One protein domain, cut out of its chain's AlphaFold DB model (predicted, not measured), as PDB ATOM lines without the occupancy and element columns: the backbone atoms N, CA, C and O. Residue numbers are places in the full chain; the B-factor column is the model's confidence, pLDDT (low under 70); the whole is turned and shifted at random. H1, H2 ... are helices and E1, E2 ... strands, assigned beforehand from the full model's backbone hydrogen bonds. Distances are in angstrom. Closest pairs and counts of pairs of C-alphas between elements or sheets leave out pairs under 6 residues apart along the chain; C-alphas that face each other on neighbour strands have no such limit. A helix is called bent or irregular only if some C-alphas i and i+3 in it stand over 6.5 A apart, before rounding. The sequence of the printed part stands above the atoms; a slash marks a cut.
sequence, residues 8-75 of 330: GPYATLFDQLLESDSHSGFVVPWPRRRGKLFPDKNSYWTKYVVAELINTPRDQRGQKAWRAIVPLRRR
ATOM      1  N   GLY A   8     193.382 169.440 166.222       82.38
ATOM      2  CA  GLY A   8     192.935 170.825 166.039       82.38
ATOM      3  C   GLY A   8     191.884 171.274 167.064       82.38
ATOM      4  O   GLY A   8     192.219 172.079 167.926       82.38
ATOM      5  N   PRO A   9     190.640 170.756 167.027       85.06
ATOM      6  CA  PRO A   9     189.594 171.106 167.990       85.06
ATOM      7  C   PRO A   9     190.021 170.953 169.453       85.06
ATOM      8  O   PRO A   9     189.739 171.837 170.260       85.06
ATOM      9  N   TYR A  10     190.741 169.876 169.792       87.50
ATOM     10  CA  TYR A  10     191.253 169.684 171.150       87.50
ATOM     11  C   TYR A  10     192.261 170.775 171.534       87.50
ATOM     12  O   TYR A  10     192.145 171.356 172.611       87.50
ATOM     13  N   ALA A  11     193.251 171.055 170.678       87.06
ATOM     14  CA  ALA A  11     194.282 172.050 170.956       87.06
ATOM     15  C   ALA A  11     193.660 173.436 171.141       87.06
ATOM     16  O   ALA A  11     193.920 174.076 172.157       87.06
ATOM     17  N   THR A  12     192.763 173.835 170.237       89.06
ATOM     18  CA  THR A  12     192.032 175.105 170.325       89.06
ATOM     19  C   THR A  12     191.252 175.218 171.633       89.06
ATOM     20  O   THR A  12     191.355 176.230 172.323       89.06
ATOM     21  N   LEU A  13     190.497 174.179 172.009       89.19
ATOM     22  CA  LEU A  13     189.748 174.166 173.267       89.19
ATOM     23  C   LEU A  13     190.685 174.256 174.478       89.19
ATOM     24  O   LEU A  13     190.419 175.000 175.421       89.19
ATOM     25  N   PHE A  14     191.797 173.523 174.462       89.81
ATOM     26  CA  PHE A  14     192.768 173.553 175.548       89.81
ATOM     27  C   PHE A  14     193.396 174.941 175.706       89.81
ATOM     28  O   PHE A  14     193.498 175.436 176.828       89.81
ATOM     29  N   ASP A  15     193.770 175.590 174.601       88.94
ATOM     30  CA  ASP A  15     194.309 176.948 174.619       88.94
ATOM     31  C   ASP A  15     193.295 177.932 175.203       88.94
ATOM     32  O   ASP A  15     193.634 178.635 176.154       88.94
ATOM     33  N   GLN A  16     192.032 177.893 174.757       88.31
ATOM     34  CA  GLN A  16     190.942 178.708 175.319       88.31
ATOM     35  C   GLN A  16     190.793 178.523 176.835       88.31
ATOM     36  O   GLN A  16     190.672 179.496 177.585       88.31
ATOM     37  N   LEU A  17     190.842 177.275 177.312       87.75
ATOM     38  CA  LEU A  17     190.759 176.969 178.739       87.75
ATOM     39  C   LEU A  17     191.925 177.575 179.527       87.75
ATOM     40  O   LEU A  17     191.712 178.066 180.635       87.75
ATOM     41  N   LEU A  18     193.142 177.597 178.973       84.94
ATOM     42  CA  LEU A  18     194.292 178.227 179.627       84.94
ATOM     43  C   LEU A  18     194.135 179.749 179.759       84.94
ATOM     44  O   LEU A  18     194.667 180.327 180.711       84.94
ATOM     45  N   GLU A  19     193.406 180.404 178.855       83.88
ATOM     46  CA  GLU A  19     193.272 181.865 178.857       83.88
ATOM     47  C   GLU A  19     192.298 182.338 179.934       83.88
ATOM     48  O   GLU A  19     192.677 183.102 180.822       83.88
ATOM     49  N   SER A  20     191.062 181.848 179.893       75.44
ATOM     50  CA  SER A  20     189.943 182.517 180.561       75.44
ATOM     51  C   SER A  20     189.182 181.651 181.561       75.44
ATOM     52  O   SER A  20     188.348 182.191 182.281       75.44
ATOM     53  N   ASP A  21     189.403 180.327 181.601       68.19
ATOM     54  CA  ASP A  21     188.470 179.381 182.245       68.19
ATOM     55  C   ASP A  21     186.996 179.645 181.840       68.19
ATOM     56  O   ASP A  21     186.068 179.268 182.553       68.19
ATOM     57  N   SER A  22     186.722 180.303 180.709       69.50
ATOM     58  CA  SER A  22     185.363 180.767 180.393       69.50
ATOM     59  C   SER A  22     184.491 179.698 179.743       69.50
ATOM     60  O   SER A  22     183.306 179.929 179.530       69.50
ATOM     61  N   HIS A  23     185.044 178.525 179.428       86.44
ATOM     62  CA  HIS A  23     184.269 177.445 178.829       86.44
ATOM     63  C   HIS A  23     183.254 176.886 179.833       86.44
ATOM     64  O   HIS A  23     183.641 176.425 180.904       86.44
ATOM     65  N   SER A  24     181.970 176.867 179.483       86.19
ATOM     66  CA  SER A  24     180.888 176.435 180.380       86.19
ATOM     67  C   SER A  24     181.039 174.981 180.845       86.19
ATOM     68  O   SER A  24     180.928 174.705 182.034       86.19
ATOM     69  N   GLY A  25     181.378 174.063 179.935       89.44
ATOM     70  CA  GLY A  25     181.435 172.625 180.245       89.44
ATOM     71  C   GLY A  25     182.757 172.082 180.809       89.44
ATOM     72  O   GLY A  25     182.752 171.044 181.469       89.44
ATOM     73  N   PHE A  26     183.897 172.754 180.598       91.81
ATOM     74  CA  PHE A  26     185.222 172.150 180.802       91.81
ATOM     75  C   PHE A  26     186.179 173.046 181.585       91.81
ATOM     76  O   PHE A  26     186.048 174.271 181.643       91.81
ATOM     77  N   VAL A  27     187.166 172.400 182.201       91.94
ATOM     78  CA  VAL A  27     188.334 173.014 182.835       91.94
ATOM     79  C   VAL A  27     189.572 172.154 182.580       91.94
ATOM     80  O   VAL A  27     189.477 170.951 182.327       91.94
ATOM     81  N   VAL A  28     190.756 172.758 182.692       90.69
ATOM     82  CA  VAL A  28     192.015 172.001 182.754       90.69
ATOM     83  C   VAL A  28     192.038 171.081 183.990       90.69
ATOM     84  O   VAL A  28     191.377 171.367 184.995       90.69
ATOM     85  N   PRO A  29     192.788 169.964 183.969       87.69
ATOM     86  CA  PRO A  29     192.684 168.934 185.006       87.69
ATOM     87  C   PRO A  29     193.343 169.327 186.343       87.69
ATOM     88  O   PRO A  29     193.218 168.624 187.352       87.69
ATOM     89  N   TRP A  30     194.035 170.468 186.388       84.62
ATOM     90  CA  TRP A  30     194.567 171.073 187.606       84.62
ATOM     91  C   TRP A  30     193.728 172.292 188.032       84.62
ATOM     92  O   TRP A  30     193.355 173.112 187.199       84.62
ATOM     93  N   PRO A  31     193.431 172.458 189.334       66.19
ATOM     94  CA  PRO A  31     192.635 173.591 189.802       66.19
ATOM     95  C   PRO A  31     193.396 174.915 189.650       66.19
ATOM     96  O   PRO A  31     194.473 175.061 190.213       66.19
ATOM     97  N   ARG A  32     192.839 175.912 188.963       62.94
ATOM     98  CA  ARG A  32     193.414 177.269 188.941       62.94
ATOM     99  C   ARG A  32     193.053 178.020 190.226       62.94
ATOM    100  O   ARG A  32     191.956 177.868 190.761       62.94
ATOM    101  N   ARG A  33     193.974 178.831 190.758       54.81
ATOM    102  CA  ARG A  33     193.697 179.768 191.864       54.81
ATOM    103  C   ARG A  33     194.077 181.185 191.436       54.81
ATOM    104  O   ARG A  33     195.226 181.432 191.089       54.81
ATOM    105  N   ARG A  34     193.118 182.118 191.535       52.00
ATOM    106  CA  ARG A  34     193.311 183.586 191.479       52.00
ATOM    107  C   ARG A  34     194.253 184.065 190.360       52.00
ATOM    108  O   ARG A  34     195.329 184.583 190.644       52.00
ATOM    109  N   GLY A  35     193.880 183.865 189.095       49.25
ATOM    110  CA  GLY A  35     194.618 184.416 187.946       49.25
ATOM    111  C   GLY A  35     196.002 183.803 187.684       49.25
ATOM    112  O   GLY A  35     196.591 184.065 186.640       49.25
ATOM    113  N   LYS A  36     196.512 182.938 188.568       52.72
ATOM    114  CA  LYS A  36     197.672 182.091 188.296       52.72
ATOM    115  C   LYS A  36     197.182 180.781 187.690       52.72
ATOM    116  O   LYS A  36     196.201 180.195 188.148       52.72
ATOM    117  N   LEU A  37     197.897 180.290 186.681       49.88
ATOM    118  CA  LEU A  37     197.670 178.976 186.062       49.88
ATOM    119  C   LEU A  37     197.750 177.803 187.064       49.88
ATOM    120  O   LEU A  37     197.415 176.677 186.703       49.88
ATOM    121  N   PHE A  38     198.179 178.044 188.310       56.44
ATOM    122  CA  PHE A  38     198.705 177.015 189.198       56.44
ATOM    123  C   PHE A  38     197.979 176.940 190.547       56.44
ATOM    124  O   PHE A  38     197.784 177.961 191.212       56.44
ATOM    125  N   PRO A  39     197.664 175.728 191.016       52.00
ATOM    126  CA  PRO A  39     197.537 175.424 192.429       52.00
ATOM    127  C   PRO A  39     198.890 174.957 192.989       52.00
ATOM    128  O   PRO A  39     199.537 174.097 192.400       52.00
ATOM    129  N   ASP A  40     199.245 175.367 194.206       53.25
ATOM    130  CA  ASP A  40     200.454 174.882 194.905       53.25
ATOM    131  C   ASP A  40     200.432 173.364 195.233       53.25
ATOM    132  O   ASP A  40     201.332 172.857 195.897       53.25
ATOM    133  N   LYS A  41     199.375 172.619 194.854       58.81
ATOM    134  CA  LYS A  41     199.028 171.312 195.455       58.81
ATOM    135  C   LYS A  41     198.660 170.166 194.493       58.81
ATOM    136  O   LYS A  41     198.178 169.141 194.973       58.81
ATOM    137  N   ASN A  42     198.845 170.283 193.172       67.00
ATOM    138  CA  ASN A  42     198.690 169.137 192.248       67.00
ATOM    139  C   ASN A  42     200.029 168.780 191.598       67.00
ATOM    140  O   ASN A  42     200.310 169.185 190.471       67.00
ATOM    141  N   SER A  43     200.874 168.050 192.325       72.38
ATOM    142  CA  SER A  43     202.238 167.758 191.883       72.38
ATOM    143  C   SER A  43     202.295 166.850 190.658       72.38
ATOM    144  O   SER A  43     203.252 166.983 189.906       72.38
ATOM    145  N   TYR A  44     201.303 165.978 190.423       81.31
ATOM    146  CA  TYR A  44     201.318 165.091 189.258       81.31
ATOM    147  C   TYR A  44     201.312 165.887 187.951       81.31
ATOM    148  O   TYR A  44     202.316 165.944 187.246       81.31
ATOM    149  N   TRP A  45     200.216 166.590 187.658       81.62
ATOM    150  CA  TRP A  45     200.155 167.373 186.426       81.62
ATOM    151  C   TRP A  45     201.203 168.480 186.417       81.62
ATOM    152  O   TRP A  45     201.824 168.717 185.383       81.62
ATOM    153  N   THR A  46     201.441 169.121 187.570       76.19
ATOM    154  CA  THR A  46     202.382 170.243 187.647       76.19
ATOM    155  C   THR A  46     203.785 169.829 187.214       76.19
ATOM    156  O   THR A  46     204.402 170.497 186.387       76.19
ATOM    157  N   LYS A  47     204.274 168.703 187.739       74.50
ATOM    158  CA  LYS A  47     205.639 168.246 187.495       74.50
ATOM    159  C   LYS A  47     205.821 167.653 186.097       74.50
ATOM    160  O   LYS A  47     206.874 167.857 185.511       74.50
ATOM    161  N   TYR A  48     204.810 166.961 185.562       72.50
ATOM    162  CA  TYR A  48     204.980 166.113 184.367       72.50
ATOM    163  C   TYR A  48     204.348 166.643 183.088       72.50
ATOM    164  O   TYR A  48     204.575 166.100 182.010       72.50
ATOM    165  N   VAL A  49     203.530 167.684 183.195       79.94
ATOM    166  CA  VAL A  49     202.845 168.279 182.047       79.94
ATOM    167  C   VAL A  49     202.983 169.790 182.092       79.94
ATOM    168  O   VAL A  49     203.448 170.403 181.136       79.94
ATOM    169  N   VAL A  50     202.614 170.410 183.210       80.38
ATOM    170  CA  VAL A  50     202.544 171.870 183.302       80.38
ATOM    171  C   VAL A  50     203.926 172.503 183.179       80.38
ATOM    172  O   VAL A  50     204.045 173.499 182.478       80.38
ATOM    173  N   ALA A  51     204.967 171.926 183.789       80.50
ATOM    174  CA  ALA A  51     206.336 172.434 183.659       80.50
ATOM    175  C   ALA A  51     206.771 172.573 182.187       80.50
ATOM    176  O   ALA A  51     207.345 173.591 181.803       80.50
ATOM    177  N   GLU A  52     206.424 171.601 181.339       81.75
ATOM    178  CA  GLU A  52     206.693 171.683 179.901       81.75
ATOM    179  C   GLU A  52     205.793 172.707 179.194       81.75
ATOM    180  O   GLU A  52     206.263 173.463 178.341       81.75
ATOM    181  N   LEU A  53     204.504 172.764 179.547       84.69
ATOM    182  CA  LEU A  53     203.557 173.715 178.954       84.69
ATOM    183  C   LEU A  53     203.915 175.173 179.263       84.69
ATOM    184  O   LEU A  53     203.726 176.037 178.410       84.69
ATOM    185  N   ILE A  54     204.449 175.458 180.454       81.69
ATOM    186  CA  ILE A  54     204.877 176.809 180.851       81.69
ATOM    187  C   ILE A  54     205.930 177.341 179.881       81.69
ATOM    188  O   ILE A  54     205.807 178.469 179.406       81.69
ATOM    189  N   ASN A  55     206.914 176.501 179.559       85.62
ATOM    190  CA  ASN A  55     208.033 176.842 178.683       85.62
ATOM    191  C   ASN A  55     207.672 176.772 177.190       85.62
ATOM    192  O   ASN A  55     208.513 177.036 176.336       85.62
ATOM    193  N   THR A  56     206.429 176.409 176.866       89.00
ATOM    194  CA  THR A  56     205.923 176.348 175.494       89.00
ATOM    195  C   THR A  56     205.263 177.688 175.122       89.00
ATOM    196  O   THR A  56     204.488 178.215 175.940       89.00
ATOM    197  N   PRO A  57     205.522 178.238 173.914       91.81
ATOM    198  CA  PRO A  57     204.808 179.403 173.386       91.81
ATOM    199  C   PRO A  57     203.293 179.246 173.520       91.81
ATOM    200  O   PRO A  57     202.768 178.143 173.372       91.81
ATOM    201  N   ARG A  58     202.592 180.335 173.855       87.19
ATOM    202  CA  ARG A  58     201.176 180.292 174.261       87.19
ATOM    203  C   ARG A  58     200.281 179.638 173.207       87.19
ATOM    204  O   ARG A  58     199.461 178.812 173.570       87.19
ATOM    205  N   ASP A  59     200.502 179.968 171.943       87.88
ATOM    206  CA  ASP A  59     199.826 179.453 170.747       87.88
ATOM    207  C   ASP A  59     200.137 177.978 170.426       87.88
ATOM    208  O   ASP A  59     199.548 177.396 169.520       87.88
ATOM    209  N   GLN A  60     201.067 177.353 171.154       91.00
ATOM    210  CA  GLN A  60     201.466 175.955 170.962       91.00
ATOM    211  C   GLN A  60     201.128 175.065 172.163       91.00
ATOM    212  O   GLN A  60     201.390 173.855 172.137       91.00
ATOM    213  N   ARG A  61     200.559 175.627 173.238       91.44
ATOM    214  CA  ARG A  61     200.298 174.888 174.481       91.44
ATOM    215  C   ARG A  61     199.225 173.826 174.295       91.44
ATOM    216  O   ARG A  61     199.420 172.714 174.777       91.44
ATOM    217  N   GLY A  62     198.160 174.103 173.553       91.25
ATOM    218  CA  GLY A  62     197.106 173.143 173.253       91.25
ATOM    219  C   GLY A  62     197.634 171.955 172.458       91.25
ATOM    220  O   GLY A  62     197.397 170.801 172.821       91.25
ATOM    221  N   GLN A  63     198.468 172.215 171.447       91.50
ATOM    222  CA  GLN A  63     199.118 171.160 170.670       91.50
ATOM    223  C   GLN A  63     200.082 170.330 171.529       91.50
ATOM    224  O   GLN A  63     200.153 169.104 171.403       91.50
ATOM    225  N   LYS A  64     200.828 170.977 172.427       91.50
ATOM    226  CA  LYS A  64     201.707 170.293 173.380       91.50
ATOM    227  C   LYS A  64     200.906 169.454 174.386       91.50
ATOM    228  O   LYS A  64     201.302 168.323 174.658       91.50
ATOM    229  N   ALA A  65     199.768 169.949 174.872       91.56
ATOM    230  CA  ALA A  65     198.869 169.224 175.768       91.56
ATOM    231  C   ALA A  65     198.239 168.004 175.082       91.56
ATOM    232  O   ALA A  65     198.180 166.928 175.676       91.56
ATOM    233  N   TRP A  66     197.854 168.133 173.810       91.50
ATOM    234  CA  TRP A  66     197.391 167.006 173.000       91.50
ATOM    235  C   TRP A  66     198.469 165.924 172.875       91.50
ATOM    236  O   TRP A  66     198.216 164.756 173.163       91.50
ATOM    237  N   ARG A  67     199.709 166.314 172.537       88.81
ATOM    238  CA  ARG A  67     200.857 165.387 172.455       88.81
ATOM    239  C   ARG A  67     201.162 164.709 173.791       88.81
ATOM    240  O   ARG A  67     201.643 163.581 173.803       88.81
ATOM    241  N   ALA A  68     200.913 165.399 174.902       88.62
ATOM    242  CA  ALA A  68     201.070 164.861 176.248       88.62
ATOM    243  C   ALA A  68     199.856 164.038 176.724       88.62
ATOM    244  O   ALA A  68     199.925 163.458 177.808       88.62
ATOM    245  N   ILE A  69     198.787 163.958 175.919       90.38
ATOM    246  CA  ILE A  69     197.553 163.208 176.195       90.38
ATOM    247  C   ILE A  69     196.957 163.650 177.542       90.38
ATOM    248  O   ILE A  69     196.630 162.858 178.425       90.38
ATOM    249  N   VAL A  70     196.887 164.967 177.727       91.50
ATOM    250  CA  VAL A  70     196.273 165.579 178.907       91.50
ATOM    251  C   VAL A  70     194.753 165.396 178.810       91.50
ATOM    252  O   VAL A  70     194.207 165.555 177.725       91.50
ATOM    253  N   PRO A  71     194.042 165.038 179.889       93.44
ATOM    254  CA  PRO A  71     192.587 165.044 179.880       93.44
ATOM    255  C   PRO A  71     192.040 166.446 180.157       93.44
ATOM    256  O   PRO A  71     192.635 167.224 180.902       93.44
ATOM    257  N   LEU A  72     190.850 166.737 179.644       93.06
ATOM    258  CA  LEU A  72     190.004 167.816 180.147       93.06
ATOM    259  C   LEU A  72     189.133 167.286 181.286       93.06
ATOM    260  O   LEU A  72     188.746 166.120 181.282       93.06
ATOM    261  N   ARG A  73     188.810 168.133 182.263       93.31
ATOM    262  CA  ARG A  73     187.883 167.790 183.347       93.31
ATOM    263  C   ARG A  73     186.544 168.477 183.104       93.31
ATOM    264  O   ARG A  73     186.519 169.672 182.804       93.31
ATOM    265  N   ARG A  74     185.439 167.750 183.271       92.94
ATOM    266  CA  ARG A  74     184.092 168.340 183.261       92.94
ATOM    267  C   ARG A  74     183.952 169.315 184.427       92.94
ATOM    268  O   ARG A  74     184.401 169.024 185.537       92.94
ATOM    269  N   ARG A  75     183.368 170.486 184.180       90.44
ATOM    270  CA  ARG A  75     183.166 171.509 185.214       90.44
ATOM    271  C   ARG A  75     182.082 171.099 186.202       90.44
ATOM    272  O   ARG A  75     182.277 171.226 187.407       90.44
TER     273      ARG A  75
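What this domain is: This is residues 8 to 75 of the 330 residues of an uncharacterized protein of Methylocystis bryophila (UniProt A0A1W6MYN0). Three short helices sit round a corner: H3 is at the joint, H1 packs on it at a steep angle, H2 touches it with residues 49 to 53 alone, and H1 and H2 stay apart from each other. A long stretch with no named element, residues 21 to 42, leads from H1 to H2, and its residues 26 to 27 pair with the short strand E1 near the end of the printed part. The printed part has 68 residues with three named helices and one named strand, in the order H1, H2, H3, E1; the class is mostly helix. It is compact, with a radius of gyration of the C-alphas of 10.9 A, and rounded, with spans of 30 by 25 by 18 A.

How they stand to each other: The longest helix by residues is H1, residues 8 to 20. It touches H3, residues 58 to 67, where the closest C-alphas, those of Ala 11 and Gly 62, are 3.8 A apart. Their lines stand at a steep tilt of 52 degrees, opposite ways. H3 also touches H2, residues 43 to 54, through residues 49 to 53 of H2 alone; the closest C-alphas, those of Leu 53 and Arg 61, are 5.7 A apart. These two lines stand at a steep tilt of 47 degrees, opposite ways. H1 and H2 are apart. E1, residues 72 to 74, pairs with no named strand, but residues 26 to 27 pair with its residues 73 to 74, antiparallel. The closest C-alphas of H1 and E1, those of Phe 14 and Leu 72, are 7.9 A apart, while H2 and E1 are apart. In H1 every O i to N i+4 pair is within hydrogen-bond range; in H2 5 of 8 are, and in H3 4 of 6.

Where its parts are: H1 begins with C-alpha 8 at (192.935, 170.825, 166.039) and is 18.9 A long from first to last C-alpha. H2 is 14.5 A long and only just irregular, with C-alphas 48 and 51 6.50 A apart. H3 is 15.0 A long and irregular, with C-alphas 59 and 62 7.3 A apart; it ends with C-alpha 67 at (200.857, 165.387, 172.455). E1 is 6.7 A long and ends with C-alpha 74 at (184.092, 168.340, 183.261).

The domain as a whole: The two C-alphas farthest apart, those of Gly 8 and Asp 40, are 30.1 A apart. The printed part has no cut. The link from H1 to H2 is long, with 22 residues, while those from H2 to H3 and from H3 to E1 are tight. The mean pLDDT of the printed part is 80.8; residues 21 to 22 and 31 to 42 are under 70.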